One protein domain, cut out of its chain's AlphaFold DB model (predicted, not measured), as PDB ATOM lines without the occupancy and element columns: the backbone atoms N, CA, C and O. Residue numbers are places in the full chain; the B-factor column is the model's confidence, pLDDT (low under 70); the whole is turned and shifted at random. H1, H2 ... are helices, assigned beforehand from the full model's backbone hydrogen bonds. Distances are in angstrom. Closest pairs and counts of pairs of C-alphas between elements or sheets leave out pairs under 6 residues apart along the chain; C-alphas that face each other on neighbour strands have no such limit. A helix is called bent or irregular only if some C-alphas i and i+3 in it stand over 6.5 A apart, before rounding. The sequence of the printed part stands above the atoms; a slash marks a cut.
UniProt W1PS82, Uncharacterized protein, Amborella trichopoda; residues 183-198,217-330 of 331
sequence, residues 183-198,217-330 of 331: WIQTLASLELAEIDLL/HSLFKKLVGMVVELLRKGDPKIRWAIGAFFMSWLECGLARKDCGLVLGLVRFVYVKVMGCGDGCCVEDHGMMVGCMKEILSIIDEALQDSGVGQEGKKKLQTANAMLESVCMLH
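This is residues 183 to 198 and 217 to 330 of the 331 residues of an uncharacterized protein of Amborella trichopoda (UniProt W1PS82). Four helices, H3, H5, H6 and H7, stand side by side in an up-and-down bundle, with short H4 continuing the row of H3. H1 crosses H5 on the side away from H6, and H2 slants away from the bundle, meeting H5 and H3 with its last residues. The printed part has 130 residues with seven named helices, H1 to H7 in chain order, and no named strand; the class is all helix. It is compact, with a radius of gyration of the C-alphas of 14.1 A, and spans 43 by 35 by 24 A.

The longest helix, H7, covers residues 310 to 329, 28.8 A from C-alpha 310 at (182.874, 124.781, 134.410) to C-alpha 329 at (211.379, 129.066, 133.650). H6 covers residues 286 to 304, 27.6 A, and H5 residues 259 to 273, 20.0 A. H5 is neither bent nor irregular, but only just: C-alphas 270 and 273 are 6.1 A apart. H3 covers residues 236 to 248, 18.4 A, and H4 residues 250 to 255, 8.6 A. H1 covers residues 183 to 198, 22.8 A, beginning at C-alpha 183 at (189.651, 150.618, 132.073), and H2 residues 218 to 233, 22.7 A.

H7 and H6 form a helical hairpin at a shallow tilt of 26 degrees; their closest C-alphas, Leu 303 and Lys 313, are 6.0 A apart. H7 touches H5, the hub, the same way at 27 degrees, closest at the C-alphas of Cys 259 and Gly 312, 5.1 A. H5 and H3 touch, opposite ways at 2 degrees, with the C-alphas of Gly 243 and Val 269 closest at 5.7 A. H6 touches H3 with residues 288 to 295 alone, closest at the C-alphas of Trp 240 and Met 288, 6.7 A. H4 and H5 form a helical hairpin, closest at the C-alphas of Leu 250 and Val 262, 5.3 A. H1 touches H5 about perpendicular, at 82 degrees, with the C-alphas of Ala 188 and Gly 264 closest at 3.9 A. H2 touches H5 with residues 228 to 232 alone, at a steep tilt of 45 degrees; the closest C-alphas, Val 228 and Lys 272, are 6.1 A apart. Every O i to N i+4 pair is within hydrogen-bond range in H1 to H6, and 15 of 16 in H7.

The two C-alphas farthest apart, Lys 233 and Ser 306, are 43.1 A apart. Residues 199 to 216 are not printed, and C-alphas 198 and 217 are 18.5 A apart across the cut. The link from H5 to H6, residues 274 to 285, is long. Mean pLDDT of the printed part is 84.7, with residues 277 to 288 and 329 to 330 under 70.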
ATOM      1  N   TRP A 183     188.533 150.829 132.987       93.12
ATOM      2  CA  TRP A 183     189.651 150.618 132.073       93.12
ATOM      3  C   TRP A 183     190.333 149.260 132.244       93.12
ATOM      4  O   TRP A 183     190.732 148.656 131.248       93.12
ATOM      5  N   ILE A 184     190.393 148.729 133.467       94.12
ATOM      6  CA  ILE A 184     190.901 147.377 133.743       94.12
ATOM      7  C   ILE A 184     189.952 146.328 133.148       94.12
ATOM      8  O   ILE A 184     190.389 145.388 132.484       94.12
ATOM      9  N   GLN A 185     188.641 146.522 133.313       93.06
ATOM     10  CA  GLN A 185     187.622 145.628 132.750       93.06
ATOM     11  C   GLN A 185     187.614 145.661 131.211       93.06
ATOM     12  O   GLN A 185     187.562 144.611 130.563       93.06
ATOM     13  N   THR A 186     187.714 146.853 130.612       92.81
ATOM     14  CA  THR A 186     187.833 147.036 129.157       92.81
ATOM     15  C   THR A 186     189.094 146.368 128.615       92.81
ATOM     16  O   THR A 186     189.030 145.715 127.575       92.81
ATOM     17  N   LEU A 187     190.222 146.494 129.321       95.06
ATOM     18  CA  LEU A 187     191.474 145.839 128.952       95.06
ATOM     19  C   LEU A 187     191.323 144.319 128.918       95.06
ATOM     20  O   LEU A 187     191.607 143.711 127.892       95.06
ATOM     21  N   ALA A 188     190.823 143.718 129.997       94.62
ATOM     22  CA  ALA A 188     190.641 142.272 130.059       94.62
ATOM     23  C   ALA A 188     189.688 141.768 128.967       94.62
ATOM     24  O   ALA A 188     189.971 140.777 128.300       94.62
ATOM     25  N   SER A 189     188.600 142.501 128.720       92.50
ATOM     26  CA  SER A 189     187.644 142.179 127.652       92.50
ATOM     27  C   SER A 189     188.289 142.224 126.262       92.50
ATOM     28  O   SER A 189     187.998 141.380 125.418       92.50
ATOM     29  N   LEU A 190     189.190 143.185 126.026       92.12
ATOM     30  CA  LEU A 190     189.941 143.298 124.777       92.12
ATOM     31  C   LEU A 190     190.899 142.114 124.576       92.12
ATOM     32  O   LEU A 190     191.010 141.616 123.457       92.12
ATOM     33  N   GLU A 191     191.566 141.655 125.638       93.44
ATOM     34  CA  GLU A 191     192.438 140.475 125.577       93.44
ATOM     35  C   GLU A 191     191.661 139.193 125.284       93.44
ATOM     36  O   GLU A 191     192.107 138.379 124.478       93.44
ATOM     37  N   LEU A 192     190.490 139.015 125.901       92.25
ATOM     38  CA  LEU A 192     189.633 137.859 125.631       92.25
ATOM     39  C   LEU A 192     189.131 137.857 124.184       92.25
ATOM     40  O   LEU A 192     189.200 136.831 123.517       92.25
ATOM     41  N   ALA A 193     188.709 139.015 123.668       90.00
ATOM     42  CA  ALA A 193     188.299 139.137 122.271       90.00
ATOM     43  C   ALA A 193     189.442 138.788 121.299       90.00
ATOM     44  O   ALA A 193     189.202 138.255 120.219       90.00
ATOM     45  N   GLU A 194     190.694 139.069 121.669       87.31
ATOM     46  CA  GLU A 194     191.865 138.675 120.884       87.31
ATOM     47  C   GLU A 194     192.102 137.155 120.908       87.31
ATOM     48  O   GLU A 194     192.446 136.593 119.871       87.31
ATOM     49  N   ILE A 195     191.859 136.475 122.037       85.75
ATOM     50  CA  ILE A 195     191.875 135.000 122.111       85.75
ATOM     51  C   ILE A 195     190.817 134.407 121.178       85.75
ATOM     52  O   ILE A 195     191.122 133.516 120.386       85.75
ATOM     53  N   ASP A 196     189.590 134.922 121.244       85.31
ATOM     54  CA  ASP A 196     188.482 134.428 120.425       85.31
ATOM     55  C   ASP A 196     188.761 134.614 118.929       85.31
ATOM     56  O   ASP A 196     188.430 133.746 118.121       85.31
ATOM     57  N   LEU A 197     189.397 135.722 118.537       83.56
ATOM     58  CA  LEU A 197     189.810 135.949 117.151       83.56
ATOM     59  C   LEU A 197     190.858 134.933 116.686       83.56
ATOM     60  O   LEU A 197     190.718 134.400 115.588       83.56
ATOM     61  N   LEU A 198     191.867 134.642 117.511       80.25
ATOM     62  CA  LEU A 198     192.916 133.673 117.180       80.25
ATOM     63  C   LEU A 198     192.353 132.250 117.064       80.25
ATOM     64  O   LEU A 198     192.647 131.556 116.096       80.25
ATOM     65  N   HIS A 217     186.025 150.535 120.870       73.00
ATOM     66  CA  HIS A 217     187.208 150.716 121.728       73.00
ATOM     67  C   HIS A 217     188.513 150.899 120.931       73.00
ATOM     68  O   HIS A 217     189.595 150.549 121.405       73.00
ATOM     69  N   SER A 218     188.449 151.435 119.708       85.06
ATOM     70  CA  SER A 218     189.635 151.700 118.882       85.06
ATOM     71  C   SER A 218     190.625 152.668 119.553       85.06
ATOM     72  O   SER A 218     191.843 152.474 119.488       85.06
ATOM     73  N   LEU A 219     190.109 153.674 120.262       88.56
ATOM     74  CA  LEU A 219     190.860 154.632 121.060       88.56
ATOM     75  C   LEU A 219     191.560 153.939 122.229       88.56
ATOM     76  O   LEU A 219     192.752 154.163 122.443       88.56
ATOM     77  N   PHE A 220     190.833 153.086 122.954       90.81
ATOM     78  CA  PHE A 220     191.382 152.318 124.066       90.81
ATOM     79  C   PHE A 220     192.464 151.344 123.582       90.81
ATOM     80  O   PHE A 220     193.575 151.339 124.101       90.81
ATOM     81  N   LYS A 221     192.206 150.601 122.498       91.00
ATOM     82  CA  LYS A 221     193.195 149.708 121.874       91.00
ATOM     83  C   LYS A 221     194.461 150.463 121.460       91.00
ATOM     84  O   LYS A 221     195.571 149.974 121.669       91.00
ATOM     85  N   LYS A 222     194.317 151.679 120.918       91.38
ATOM     86  CA  LYS A 222     195.454 152.544 120.575       91.38
ATOM     87  C   LYS A 222     196.239 152.987 121.810       91.38
ATOM     88  O   LYS A 222     197.465 153.018 121.747       91.38
ATOM     89  N   LEU A 223     195.560 153.322 122.911       91.81
ATOM     90  CA  LEU A 223     196.210 153.599 124.194       91.81
ATOM     91  C   LEU A 223     197.031 152.395 124.656       91.81
ATOM     92  O   LEU A 223     198.222 152.552 124.907       91.81
ATOM     93  N   VAL A 224     196.416 151.212 124.713       93.00
ATOM     94  CA  VAL A 224     197.084 149.978 125.147       93.00
ATOM     95  C   VAL A 224     198.329 149.716 124.304       93.00
ATOM     96  O   VAL A 224     199.401 149.507 124.859       93.00
ATOM     97  N   GLY A 225     198.236 149.841 122.976       93.19
ATOM     98  CA  GLY A 225     199.396 149.692 122.093       93.19
ATOM     99  C   GLY A 225     200.525 150.691 122.384       93.19
ATOM    100  O   GLY A 225     201.694 150.315 122.375       93.19
ATOM    101  N   MET A 226     200.200 151.954 122.692       94.06
ATOM    102  CA  MET A 226     201.209 152.945 123.092       94.06
ATOM    103  C   MET A 226     201.843 152.615 124.449       94.06
ATOM    104  O   MET A 226     203.050 152.786 124.600       94.06
ATOM    105  N   VAL A 227     201.050 152.147 125.419       93.31
ATOM    106  CA  VAL A 227     201.539 151.727 126.742       93.31
ATOM    107  C   VAL A 227     202.491 150.544 126.598       93.31
ATOM    108  O   VAL A 227     203.624 150.628 127.054       93.31
ATOM    109  N   VAL A 228     202.080 149.488 125.894       93.06
ATOM    110  CA  VAL A 228     202.904 148.290 125.656       93.06
ATOM    111  C   VAL A 228     204.225 148.654 124.983       93.06
ATOM    112  O   VAL A 228     205.286 148.214 125.418       93.06
ATOM    113  N   GLU A 229     204.191 149.530 123.979       92.06
ATOM    114  CA  GLU A 229     205.406 149.976 123.298       92.06
ATOM    115  C   GLU A 229     206.351 150.767 124.216       92.06
ATOM    116  O   GLU A 229     207.571 150.599 124.138       92.06
ATOM    117  N   LEU A 230     205.809 151.609 125.104       92.44
ATOM    118  CA  LEU A 230     206.599 152.319 126.112       92.44
ATOM    119  C   LEU A 230     207.217 151.355 127.124       92.44
ATOM    120  O   LEU A 230     208.398 151.490 127.427       92.44
ATOM    121  N   LEU A 231     206.460 150.368 127.609       91.19
ATOM    122  CA  LEU A 231     206.973 149.368 128.550       91.19
ATOM    123  C   LEU A 231     208.072 148.516 127.912       91.19
ATOM    124  O   LEU A 231     209.090 148.258 128.553       91.19
ATOM    125  N   ARG A 232     207.907 148.135 126.638       88.75
ATOM    126  CA  ARG A 232     208.879 147.335 125.877       88.75
ATOM    127  C   ARG A 232     210.206 148.062 125.646       88.75
ATOM    128  O   ARG A 232     211.258 147.428 125.668       88.75
ATOM    129  N   LYS A 233     210.161 149.377 125.431       88.88
ATOM    130  CA  LYS A 233     211.349 150.223 125.212       88.88
ATOM    131  C   LYS A 233     211.936 150.818 126.491       88.88
ATOM    132  O   LYS A 233     213.064 151.296 126.464       88.88
ATOM    133  N   GLY A 234     211.143 150.870 127.556       86.50
ATOM    134  CA  GLY A 234     211.488 151.513 128.815       86.50
ATOM    135  C   GLY A 234     212.248 150.612 129.783       86.50
ATOM    136  O   GLY A 234     212.649 149.497 129.452       86.50
ATOM    137  N   ASP A 235     212.413 151.128 130.999       87.31
ATOM    138  CA  ASP A 235     213.092 150.456 132.106       87.31
ATOM    139  C   ASP A 235     212.350 149.162 132.521       87.31
ATOM    140  O   ASP A 235     211.141 149.217 132.800       87.31
ATOM    141  N   PRO A 236     213.042 148.006 132.600       84.19
ATOM    142  CA  PRO A 236     212.470 146.760 133.103       84.19
ATOM    143  C   PRO A 236     211.801 146.902 134.476       84.19
ATOM    144  O   PRO A 236     210.724 146.348 134.680       84.19
ATOM    145  N   LYS A 237     212.352 147.705 135.397       84.50
ATOM    146  CA  LYS A 237     211.763 147.925 136.728       84.50
ATOM    147  C   LYS A 237     210.364 148.541 136.639       84.50
ATOM    148  O   LYS A 237     209.458 148.118 137.355       84.50
ATOM    149  N   ILE A 238     210.159 149.501 135.733       88.81
ATOM    150  CA  ILE A 238     208.840 150.121 135.506       88.81
ATOM    151  C   ILE A 238     207.874 149.098 134.907       88.81
ATOM    152  O   ILE A 238     206.725 148.999 135.333       88.81
ATOM    153  N   ARG A 239     208.341 148.317 133.929       88.31
ATOM    154  CA  ARG A 239     207.558 147.235 133.320       88.31
ATOM    155  C   ARG A 239     207.077 146.233 134.368       88.31
ATOM    156  O   ARG A 239     205.893 145.904 134.379       88.31
ATOM    157  N   TRP A 240     207.951 145.821 135.284       84.69
ATOM    158  CA  TRP A 240     207.605 144.910 136.373       84.69
ATOM    159  C   TRP A 240     206.623 145.510 137.370       84.69
ATOM    160  O   TRP A 240     205.629 144.869 137.703       84.69
ATOM    161  N   ALA A 241     206.845 146.755 137.783       87.19
ATOM    162  CA  ALA A 241     205.921 147.476 138.649       87.19
ATOM    163  C   ALA A 241     204.507 147.564 138.052       87.19
ATOM    164  O   ALA A 241     203.512 147.437 138.764       87.19
ATOM    165  N   ILE A 242     204.409 147.736 136.734       90.12
ATOM    166  CA  ILE A 242     203.132 147.717 136.019       90.12
ATOM    167  C   ILE A 242     202.530 146.312 135.958       90.12
ATOM    168  O   ILE A 242     201.320 146.167 136.126       90.12
ATOM    169  N   GLY A 243     203.350 145.280 135.762       88.75
ATOM    170  CA  GLY A 243     202.905 143.892 135.874       88.75
ATOM    171  C   GLY A 243     202.278 143.615 137.242       88.75
ATOM    172  O   GLY A 243     201.127 143.192 137.307       88.75
ATOM    173  N   ALA A 244     202.984 143.953 138.325       84.94
ATOM    174  CA  ALA A 244     202.487 143.822 139.696       84.94
ATOM    175  C   ALA A 244     201.200 144.634 139.933       84.94
ATOM    176  O   ALA A 244     200.251 144.131 140.535       84.94
ATOM    177  N   PHE A 245     201.114 145.849 139.379       88.12
ATOM    178  CA  PHE A 245     199.887 146.645 139.408       88.12
ATOM    179  C   PHE A 245     198.693 145.903 138.787       88.12
ATOM    180  O   PHE A 245     197.649 145.810 139.427       88.12
ATOM    181  N   PHE A 246     198.816 145.336 137.583       90.06
ATOM    182  CA  PHE A 246     197.710 144.587 136.966       90.06
ATOM    183  C   PHE A 246     197.353 143.317 137.734       90.06
ATOM    184  O   PHE A 246     196.176 142.999 137.889       90.06
ATOM    185  N   MET A 247     198.371 142.628 138.238       86.25
ATOM    186  CA  MET A 247     198.237 141.413 139.030       86.25
ATOM    187  C   MET A 247     197.468 141.667 140.340       86.25
ATOM    188  O   MET A 247     196.617 140.861 140.709       86.25
ATOM    189  N   SER A 248     197.636 142.839 140.965       85.00
ATOM    190  CA  SER A 248     196.849 143.230 142.149       85.00
ATOM    191  C   SER A 248     195.340 143.366 141.892       85.00
ATOM    192  O   SER A 248     194.540 143.239 142.812       85.00
ATOM    193  N   TRP A 249     194.912 143.558 140.637       88.00
ATOM    194  CA  TRP A 249     193.488 143.638 140.287       88.00
ATOM    195  C   TRP A 249     192.820 142.276 140.072       88.00
ATOM    196  O   TRP A 249     191.592 142.221 139.928       88.00
ATOM    197  N   LEU A 250     193.580 141.175 140.076       88.38
ATOM    198  CA  LEU A 250     193.014 139.829 139.940       88.38
ATOM    199  C   LEU A 250     192.089 139.478 141.102       88.38
ATOM    200  O   LEU A 250     191.055 138.848 140.879       88.38
ATOM    201  N   GLU A 251     192.406 139.954 142.309       84.44
ATOM    202  CA  GLU A 251     191.554 139.798 143.492       84.44
ATOM    203  C   GLU A 251     190.128 140.291 143.231       84.44
ATOM    204  O   GLU A 251     189.162 139.653 143.646       84.44
ATOM    205  N   CYS A 252     189.969 141.380 142.470       85.31
ATOM    206  CA  CYS A 252     188.647 141.896 142.138       85.31
ATOM    207  C   CYS A 252     187.865 140.939 141.223       85.31
ATOM    208  O   CYS A 252     186.664 140.739 141.414       85.31
ATOM    209  N   GLY A 253     188.536 140.318 140.248       87.31
ATOM    210  CA  GLY A 253     187.927 139.293 139.398       87.31
ATOM    211  C   GLY A 253     187.535 138.052 140.192       87.31
ATOM    212  O   GLY A 253     186.411 137.569 140.060       87.31
ATOM    213  N   LEU A 254     188.415 137.590 141.077       87.62
ATOM    214  CA  LEU A 254     188.188 136.415 141.915       87.62
ATOM    215  C   LEU A 254     187.044 136.636 142.914       87.62
ATOM    216  O   LEU A 254     186.112 135.832 142.959       87.62
ATOM    217  N   ALA A 255     187.031 137.772 143.620       86.06
ATOM    218  CA  ALA A 255     185.957 138.141 144.545       86.06
ATOM    219  C   ALA A 255     184.586 138.233 143.850       86.06
ATOM    220  O   ALA A 255     183.559 137.877 144.428       86.06
ATOM    221  N   ARG A 256     184.564 138.675 142.585       88.12
ATOM    222  CA  ARG A 256     183.347 138.772 141.759       88.12
ATOM    223  C   ARG A 256     183.011 137.485 141.003       88.12
ATOM    224  O   ARG A 256     181.996 137.454 140.309       88.12
ATOM    225  N   LYS A 257     183.851 136.448 141.101       89.12
ATOM    226  CA  LYS A 257     183.792 135.225 140.278       89.12
ATOM    227  C   LYS A 257     183.828 135.504 138.769       89.12
ATOM    228  O   LYS A 257     183.409 134.677 137.956       89.12
ATOM    229  N   ASP A 258     184.372 136.654 138.380       91.38
ATOM    230  CA  ASP A 258     184.608 137.033 136.995       91.38
ATOM    231  C   ASP A 258     185.931 136.421 136.517       91.38
ATOM    232  O   ASP A 258     186.985 137.057 136.462       91.38
ATOM    233  N   CYS A 259     185.866 135.137 136.165       92.62
ATOM    234  CA  CYS A 259     187.018 134.394 135.650       92.62
ATOM    235  C   CYS A 259     187.499 134.937 134.290       92.62
ATOM    236  O   CYS A 259     188.625 134.661 133.878       92.62
ATOM    237  N   GLY A 260     186.654 135.698 133.578       93.50
ATOM    238  CA  GLY A 260     187.033 136.384 132.347       93.50
ATOM    239  C   GLY A 260     187.993 137.537 132.626       93.50
ATOM    240  O   GLY A 260     189.040 137.619 131.985       93.50
ATOM    241  N   LEU A 261     187.673 138.370 133.618       93.69
ATOM    242  CA  LEU A 261     188.557 139.437 134.083       93.69
ATOM    243  C   LEU A 261     189.930 138.884 134.489       93.69
ATOM    244  O   LEU A 261     190.949 139.404 134.037       93.69
ATOM    245  N   VAL A 262     189.952 137.796 135.269       94.25
ATOM    246  CA  VAL A 262     191.196 137.140 135.711       94.25
ATOM    247  C   VAL A 262     192.041 136.695 134.515       94.25
ATOM    248  O   VAL A 262     193.190 137.114 134.384       94.25
ATOM    249  N   LEU A 263     191.468 135.899 133.603       94.69
ATOM    250  CA  LEU A 263     192.196 135.400 132.433       94.69
ATOM    251  C   LEU A 263     192.677 136.537 131.520       94.69
ATOM    252  O   LEU A 263     193.815 136.505 131.055       94.69
ATOM    253  N   GLY A 264     191.834 137.541 131.268       95.38
ATOM    254  CA  GLY A 264     192.195 138.677 130.422       95.38
ATOM    255  C   GLY A 264     193.380 139.463 130.984       95.38
ATOM    256  O   GLY A 264     194.304 139.787 130.240       95.38
ATOM    257  N   LEU A 265     193.410 139.711 132.297       94.81
ATOM    258  CA  LEU A 265     194.536 140.389 132.944       94.81
ATOM    259  C   LEU A 265     195.803 139.532 132.957       94.81
ATOM    260  O   LEU A 265     196.860 140.033 132.579       94.81
ATOM    261  N   VAL A 266     195.708 138.245 133.309       93.06
ATOM    262  CA  VAL A 266     196.865 137.333 133.265       93.06
ATOM    263  C   VAL A 266     197.455 137.283 131.859       93.06
ATOM    264  O   VAL A 266     198.664 137.449 131.698       93.06
ATOM    265  N   ARG A 267     196.613 137.155 130.827       92.44
ATOM    266  CA  ARG A 267     197.065 137.178 129.433       92.44
ATOM    267  C   ARG A 267     197.722 138.505 129.067       92.44
ATOM    268  O   ARG A 267     198.763 138.484 128.414       92.44
ATOM    269  N   PHE A 268     197.145 139.640 129.473       93.94
ATOM    270  CA  PHE A 268     197.750 140.949 129.221       93.94
ATOM    271  C   PHE A 268     199.174 141.007 129.778       93.94
ATOM    272  O   PHE A 268     200.110 141.369 129.064       93.94
ATOM    273  N   VAL A 269     199.349 140.623 131.045       91.31
ATOM    274  CA  VAL A 269     200.659 140.653 131.695       91.31
ATOM    275  C   VAL A 269     201.603 139.662 131.001       91.31
ATOM    276  O   VAL A 269     202.685 140.060 130.574       91.31
ATOM    277  N   TYR A 270     201.175 138.419 130.779       88.06
ATOM    278  CA  TYR A 270     201.973 137.369 130.137       88.06
ATOM    279  C   TYR A 270     202.437 137.740 128.716       88.06
ATOM    280  O   TYR A 270     203.624 137.683 128.396       88.06
ATOM    281  N   VAL A 271     201.518 138.161 127.846       88.56
ATOM    282  CA  VAL A 271     201.832 138.430 126.434       88.56
ATOM    283  C   VAL A 271     202.450 139.815 126.260       88.56
ATOM    284  O   VAL A 271     203.475 139.950 125.598       88.56
ATOM    285  N   LYS A 272     201.834 140.854 126.836       90.12
ATOM    286  CA  LYS A 272     202.122 142.254 126.481       90.12
ATOM    287  C   LYS A 272     203.062 142.953 127.453       90.12
ATOM    288  O   LYS A 272     203.779 143.860 127.031       90.12
ATOM    289  N   VAL A 273     203.084 142.556 128.725       88.44
ATOM    290  CA  VAL A 273     204.044 143.104 129.696       88.44
ATOM    291  C   VAL A 273     205.340 142.299 129.668       88.44
ATOM    292  O   VAL A 273     206.403 142.896 129.544       88.44
ATOM    293  N   MET A 274     205.275 140.967 129.725       81.88
ATOM    294  CA  MET A 274     206.474 140.118 129.781       81.88
ATOM    295  C   MET A 274     207.058 139.767 128.416       81.88
ATOM    296  O   MET A 274     208.231 139.423 128.345       81.88
ATOM    297  N   GLY A 275     206.265 139.827 127.343       79.19
ATOM    298  CA  GLY A 275     206.721 139.405 126.016       79.19
ATOM    299  C   GLY A 275     206.830 137.885 125.842       79.19
ATOM    300  O   GLY A 275     207.421 137.431 124.862       79.19
ATOM    301  N   CYS A 276     206.234 137.084 126.736       74.44
ATOM    302  CA  CYS A 276     206.310 135.617 126.689       74.44
ATOM    303  C   CYS A 276     205.609 135.001 125.461       74.44
ATOM    304  O   CYS A 276     205.815 133.828 125.164       74.44
ATOM    305  N   GLY A 277     204.795 135.775 124.731       60.66
ATOM    306  CA  GLY A 277     204.175 135.351 123.469       60.66
ATOM    307  C   GLY A 277     205.098 135.413 122.243       60.66
ATOM    308  O   GLY A 277     204.855 134.695 121.279       60.66
ATOM    309  N   ASP A 278     206.173 136.208 122.296       56.00
ATOM    310  CA  ASP A 278     207.045 136.504 121.143       56.00
ATOM    311  C   ASP A 278     208.426 135.816 121.244       56.00
ATOM    312  O   ASP A 278     209.361 136.165 120.524       56.00
ATOM    313  N   GLY A 279     208.590 134.855 122.164       51.41
ATOM    314  CA  GLY A 279     209.862 134.149 122.394       51.41
ATOM    315  C   GLY A 279     210.930 134.962 123.142       51.41
ATOM    316  O   GLY A 279     212.067 134.514 123.256       51.41
ATOM    317  N   CYS A 280     210.568 136.134 123.674       47.66
ATOM    318  CA  CYS A 280     211.432 137.033 124.442       47.66
ATOM    319  C   CYS A 280     210.911 137.139 125.884       47.66
ATOM    320  O   CYS A 280     210.393 138.179 126.293       47.66
ATOM    321  N   CYS A 281     211.014 136.055 126.659       55.78
ATOM    322  CA  CYS A 281     210.806 136.140 128.105       55.78
ATOM    323  C   CYS A 281     211.918 137.014 128.700       55.78
ATOM    324  O   CYS A 281     213.100 136.729 128.517       55.78
ATOM    325  N   VAL A 282     211.536 138.112 129.352       55.66
ATOM    326  CA  VAL A 282     212.482 139.044 129.978       55.66
ATOM    327  C   VAL A 282     213.175 138.367 131.156       55.66
ATOM    328  O   VAL A 282     212.529 137.664 131.927       55.66
ATOM    329  N   GLU A 283     214.475 138.631 131.281       57.38
ATOM    330  CA  GLU A 283     215.329 138.138 132.357       57.38
ATOM    331  C   GLU A 283     214.801 138.503 133.756       57.38
ATOM    332  O   GLU A 283     214.370 139.629 134.030       57.38
ATOM    333  N   ASP A 284     214.867 137.473 134.592       56.78
ATOM    334  CA  ASP A 284     214.524 137.315 135.999       56.78
ATOM    335  C   ASP A 284     214.482 138.590 136.858       56.78
ATOM    336  O   ASP A 284     215.488 139.261 137.107       56.78
ATOM    337  N   HIS A 285     213.304 138.863 137.424       59.91
ATOM    338  CA  HIS A 285     213.199 139.703 138.608       59.91
ATOM    339  C   HIS A 285     212.334 139.001 139.658       59.91
ATOM    340  O   HIS A 285     211.107 138.940 139.539       59.91
ATOM    341  N   GLY A 286     212.984 138.497 140.716       65.06
ATOM    342  CA  GLY A 286     212.363 137.681 141.766       65.06
ATOM    343  C   GLY A 286     211.120 138.287 142.437       65.06
ATOM    344  O   GLY A 286     210.280 137.540 142.934       65.06
ATOM    345  N   MET A 287     210.938 139.615 142.390       65.12
ATOM    346  CA  MET A 287     209.718 140.278 142.872       65.12
ATOM    347  C   MET A 287     208.469 139.831 142.094       65.12
ATOM    348  O   MET A 287     207.433 139.567 142.702       65.12
ATOM    349  N   MET A 288     208.552 139.694 140.763       68.81
ATOM    350  CA  MET A 288     207.392 139.269 139.974       68.81
ATOM    351  C   MET A 288     207.079 137.789 140.192       68.81
ATOM    352  O   MET A 288     205.910 137.437 140.320       68.81
ATOM    353  N   VAL A 289     208.105 136.939 140.303       73.44
ATOM    354  CA  VAL A 289     207.928 135.518 140.644       73.44
ATOM    355  C   VAL A 289     207.249 135.373 142.013       73.44
ATOM    356  O   VAL A 289     206.389 134.511 142.181       73.44
ATOM    357  N   GLY A 290     207.571 136.246 142.974       75.25
ATOM    358  CA  GLY A 290     206.874 136.339 144.259       75.25
ATOM    359  C   GLY A 290     205.378 136.634 144.101       75.25
ATOM    360  O   GLY A 290     204.556 135.828 144.537       75.25
ATOM    361  N   CYS A 291     205.023 137.728 143.413       72.62
ATOM    362  CA  CYS A 291     203.619 138.085 143.163       72.62
ATOM    363  C   CYS A 291     202.865 136.985 142.397       72.62
ATOM    364  O   CYS A 291     201.701 136.710 142.674       72.62
ATOM    365  N   MET A 292     203.520 136.328 141.436       78.38
ATOM    366  CA  MET A 292     202.926 135.220 140.688       78.38
ATOM    367  C   MET A 292     202.610 134.023 141.570       78.38
ATOM    368  O   MET A 292     201.527 133.469 141.443       78.38
ATOM    369  N   LYS A 293     203.527 133.628 142.460       81.44
ATOM    370  CA  LYS A 293     203.310 132.504 143.381       81.44
ATOM    371  C   LYS A 293     202.146 132.762 144.332       81.44
ATOM    372  O   LYS A 293     201.355 131.855 144.571       81.44
ATOM    373  N   GLU A 294     202.023 133.988 144.836       81.75
ATOM    374  CA  GLU A 294     200.876 134.391 145.652       81.75
ATOM    375  C   GLU A 294     199.569 134.245 144.863       81.75
ATOM    376  O   GLU A 294     198.630 133.599 145.318       81.75
ATOM    377  N   ILE A 295     199.541 134.736 143.625       80.50
ATOM    378  CA  ILE A 295     198.357 134.655 142.762       80.50
ATOM    379  C   ILE A 295     198.014 133.222 142.357       80.50
ATOM    380  O   ILE A 295     196.835 132.881 142.338       80.50
ATOM    381  N   LEU A 296     199.012 132.387 142.056       85.38
ATOM    382  CA  LEU A 296     198.821 130.960 141.779       85.38
ATOM    383  C   LEU A 296     198.087 130.287 142.945       85.38
ATOM    384  O   LEU A 296     197.072 129.632 142.727       85.38
ATOM    385  N   SER A 297     198.516 130.553 144.185       85.56
ATOM    386  CA  SER A 297     197.841 130.036 145.382       85.56
ATOM    387  C   SER A 297     196.372 130.468 145.451       85.56
ATOM    388  O   SER A 297     195.501 129.650 145.741       85.56
ATOM    389  N   ILE A 298     196.072 131.737 145.153       85.56
ATOM    390  CA  ILE A 298     194.692 132.248 145.190       85.56
ATOM    391  C   ILE A 298     193.844 131.636 144.053       85.56
ATOM    392  O   ILE A 298     192.665 131.325 144.246       85.56
ATOM    393  N   ILE A 299     194.418 131.434 142.863       86.50
ATOM    394  CA  ILE A 299     193.732 130.773 141.740       86.50
ATOM    395  C   ILE A 299     193.434 129.306 142.076       86.50
ATOM    396  O   ILE A 299     192.321 128.846 141.813       86.50
ATOM    397  N   ASP A 300     194.379 128.592 142.687       88.25
ATOM    398  CA  ASP A 300     194.199 127.202 143.108       88.25
ATOM    399  C   ASP A 300     193.060 127.061 144.127       88.25
ATOM    400  O   ASP A 300     192.213 126.172 143.993       88.25
ATOM    401  N   GLU A 301     192.968 127.980 145.093       88.00
ATOM    402  CA  GLU A 301     191.833 128.053 146.019       88.00
ATOM    403  C   GLU A 301     190.508 128.292 145.276       88.00
ATOM    404  O   GLU A 301     189.518 127.587 145.507       88.00
ATOM    405  N   ALA A 302     190.486 129.229 144.324       87.38
ATOM    406  CA  ALA A 302     189.299 129.524 143.522       87.38
ATOM    407  C   ALA A 302     188.875 128.356 142.609       87.38
ATOM    408  O   ALA A 302     187.685 128.183 142.335       87.38
ATOM    409  N   LEU A 303     189.810 127.510 142.161       89.12
ATOM    410  CA  LEU A 303     189.510 126.296 141.391       89.12
ATOM    411  C   LEU A 303     188.771 125.237 142.224       89.12
ATOM    412  O   LEU A 303     187.943 124.490 141.676       89.12
ATOM    413  N   GLN A 304     189.024 125.195 143.535       88.19
ATOM    414  CA  GLN A 304     188.311 124.320 144.470       88.19
ATOM    415  C   GLN A 304     186.921 124.856 144.845       88.19
ATOM    416  O   GLN A 304     186.071 124.078 145.285       88.19
ATOM    417  N   ASP A 305     186.635 126.144 144.615       86.88
ATOM    418  CA  ASP A 305     185.310 126.712 144.877       86.88
ATOM    419  C   ASP A 305     184.239 126.047 143.986       86.88
ATOM    420  O   ASP A 305     184.285 126.042 142.749       86.88
ATOM    421  N   SER A 306     183.233 125.466 144.642       77.69
ATOM    422  CA  SER A 306     182.057 124.868 143.998       77.69
ATOM    423  C   SER A 306     181.172 125.893 143.276       77.69
ATOM    424  O   SER A 306     180.418 125.525 142.375       77.69
ATOM    425  N   GLY A 307     181.273 127.176 143.635       81.19
ATOM    426  CA  GLY A 307     180.506 128.259 143.031       81.19
ATOM    427  C   GLY A 307     181.075 128.792 141.712       81.19
ATOM    428  O   GLY A 307     180.457 129.678 141.122       81.19
ATOM    429  N   VAL A 308     182.220 128.286 141.243       84.94
ATOM    430  CA  VAL A 308     182.778 128.616 139.924       84.94
ATOM    431  C   VAL A 308     182.290 127.590 138.900       84.94
ATOM    432  O   VAL A 308     182.571 126.394 139.003       84.94
ATOM    433  N   GLY A 309     181.548 128.052 137.890       88.81
ATOM    434  CA  GLY A 309     181.052 127.195 136.810       88.81
ATOM    435  C   GLY A 309     182.181 126.583 135.970       88.81
ATOM    436  O   GLY A 309     183.295 127.098 135.943       88.81
ATOM    437  N   GLN A 310     181.886 125.510 135.228       89.69
ATOM    438  CA  GLN A 310     182.874 124.781 134.410       89.69
ATOM    439  C   GLN A 310     183.660 125.686 133.450       89.69
ATOM    440  O   GLN A 310     184.874 125.565 133.337       89.69
ATOM    441  N   GLU A 311     182.981 126.627 132.794       90.00
ATOM    442  CA  GLU A 311     183.635 127.593 131.904       90.00
ATOM    443  C   GLU A 311     184.578 128.539 132.662       90.00
ATOM    444  O   GLU A 311     185.677 128.835 132.201       90.00
ATOM    445  N   GLY A 312     184.190 128.965 133.867       89.69
ATOM    446  CA  GLY A 312     185.059 129.744 134.746       89.69
ATOM    447  C   GLY A 312     186.295 128.952 135.167       89.69
ATOM    448  O   GLY A 312     187.407 129.462 135.066       89.69
ATOM    449  N   LYS A 313     186.120 127.674 135.532       92.25
ATOM    450  CA  LYS A 313     187.233 126.782 135.890       92.25
ATOM    451  C   LYS A 313     188.213 126.599 134.738       92.25
ATOM    452  O   LYS A 313     189.410 126.698 134.968       92.25
ATOM    453  N   LYS A 314     187.730 126.428 133.503       92.94
ATOM    454  CA  LYS A 314     188.601 126.384 132.314       92.94
ATOM    455  C   LYS A 314     189.424 127.662 132.162       92.94
ATOM    456  O   LYS A 314     190.627 127.586 131.943       92.94
ATOM    457  N   LYS A 315     188.802 128.836 132.315       93.88
ATOM    458  CA  LYS A 315     189.511 130.124 132.235       93.88
ATOM    459  C   LYS A 315     190.574 130.269 133.323       93.88
ATOM    460  O   LYS A 315     191.681 130.707 133.023       93.88
ATOM    461  N   LEU A 316     190.254 129.868 134.554       93.25
ATOM    462  CA  LEU A 316     191.204 129.861 135.668       93.25
ATOM    463  C   LEU A 316     192.353 128.872 135.435       93.25
ATOM    464  O   LEU A 316     193.496 129.242 135.653       93.25
ATOM    465  N   GLN A 317     192.083 127.671 134.917       93.50
ATOM    466  CA  GLN A 317     193.121 126.697 134.551       93.50
ATOM    467  C   GLN A 317     194.065 127.241 133.475       93.50
ATOM    468  O   GLN A 317     195.280 127.106 133.598       93.50
ATOM    469  N   THR A 318     193.528 127.897 132.442       92.38
ATOM    470  CA  THR A 318     194.347 128.551 131.411       92.38
ATOM    471  C   THR A 318     195.215 129.657 132.008       92.38
ATOM    472  O   THR A 318     196.397 129.746 131.685       92.38
ATOM    473  N   ALA A 319     194.650 130.484 132.893       92.88
ATOM    474  CA  ALA A 319     195.405 131.517 133.597       92.88
ATOM    475  C   ALA A 319     196.509 130.907 134.481       92.88
ATOM    476  O   ALA A 319     197.641 131.385 134.445       92.88
ATOM    477  N   ASN A 320     196.207 129.819 135.198       91.31
ATOM    478  CA  ASN A 320     197.164 129.091 136.035       91.31
ATOM    479  C   ASN A 320     198.350 128.591 135.207       91.31
ATOM    480  O   ASN A 320     199.493 128.921 135.499       91.31
ATOM    481  N   ALA A 321     198.072 127.894 134.100       90.31
ATOM    482  CA  ALA A 321     199.100 127.344 133.222       90.31
ATOM    483  C   ALA A 321     200.026 128.426 132.628       90.31
ATOM    484  O   ALA A 321     201.225 128.196 132.471       90.31
ATOM    485  N   MET A 322     199.493 129.616 132.317       88.69
ATOM    486  CA  MET A 322     200.299 130.759 131.857       88.69
ATOM    487  C   MET A 322     201.236 131.291 132.946       88.69
ATOM    488  O   MET A 322     202.356 131.690 132.644       88.69
ATOM    489  N   LEU A 323     200.795 131.330 134.202       86.75
ATOM    490  CA  LEU A 323     201.619 131.807 135.315       86.75
ATOM    491  C   LEU A 323     202.648 130.757 135.758       86.75
ATOM    492  O   LEU A 323     203.801 131.100 136.027       86.75
ATOM    493  N   GLU A 324     202.256 129.481 135.783       85.06
ATOM    494  CA  GLU A 324     203.137 128.349 136.082       85.06
ATOM    495  C   GLU A 324     204.301 128.272 135.093       85.06
ATOM    496  O   GLU A 324     205.445 128.099 135.514       85.06
ATOM    497  N   SER A 325     204.045 128.453 133.792       82.62
ATOM    498  CA  SER A 325     205.102 128.390 132.776       82.62
ATOM    499  C   SER A 325     206.194 129.438 133.010       82.62
ATOM    500  O   SER A 325     207.375 129.134 132.854       82.62
ATOM    501  N   VAL A 326     205.830 130.642 133.464       76.81
ATOM    502  CA  VAL A 326     206.802 131.687 133.819       76.81
ATOM    503  C   VAL A 326     207.554 131.331 135.098       76.81
ATOM    504  O   VAL A 326     208.772 131.497 135.145       76.81
ATOM    505  N   CYS A 327     206.863 130.814 136.117       74.38
ATOM    506  CA  CYS A 327     207.497 130.428 137.381       74.38
ATOM    507  C   CYS A 327     208.498 129.276 137.207       74.38
ATOM    508  O   CYS A 327     209.549 129.293 137.838       74.38
ATOM    509  N   MET A 328     208.198 128.304 136.340       70.56
ATOM    510  CA  MET A 328     209.062 127.149 136.069       70.56
ATOM    511  C   MET A 328     210.291 127.498 135.221       70.56
ATOM    512  O   MET A 328     211.305 126.818 135.320       70.56
ATOM    513  N   LEU A 329     210.224 128.554 134.402       61.00
ATOM    514  CA  LEU A 329     211.379 129.066 133.650       61.00
ATOM    515  C   LEU A 329     212.420 129.767 134.543       61.00
ATOM    516  O   LEU A 329     213.554 129.946 134.110       61.00
ATOM    517  N   HIS A 330     212.036 130.157 135.762       54.50
ATOM    518  CA  HIS A 330     212.856 130.916 136.717       54.50
ATOM    519  C   HIS A 330     213.084 130.158 138.042       54.50
ATOM    520  O   HIS A 330     213.385 130.773 139.067       54.50
TER     521      HIS A 330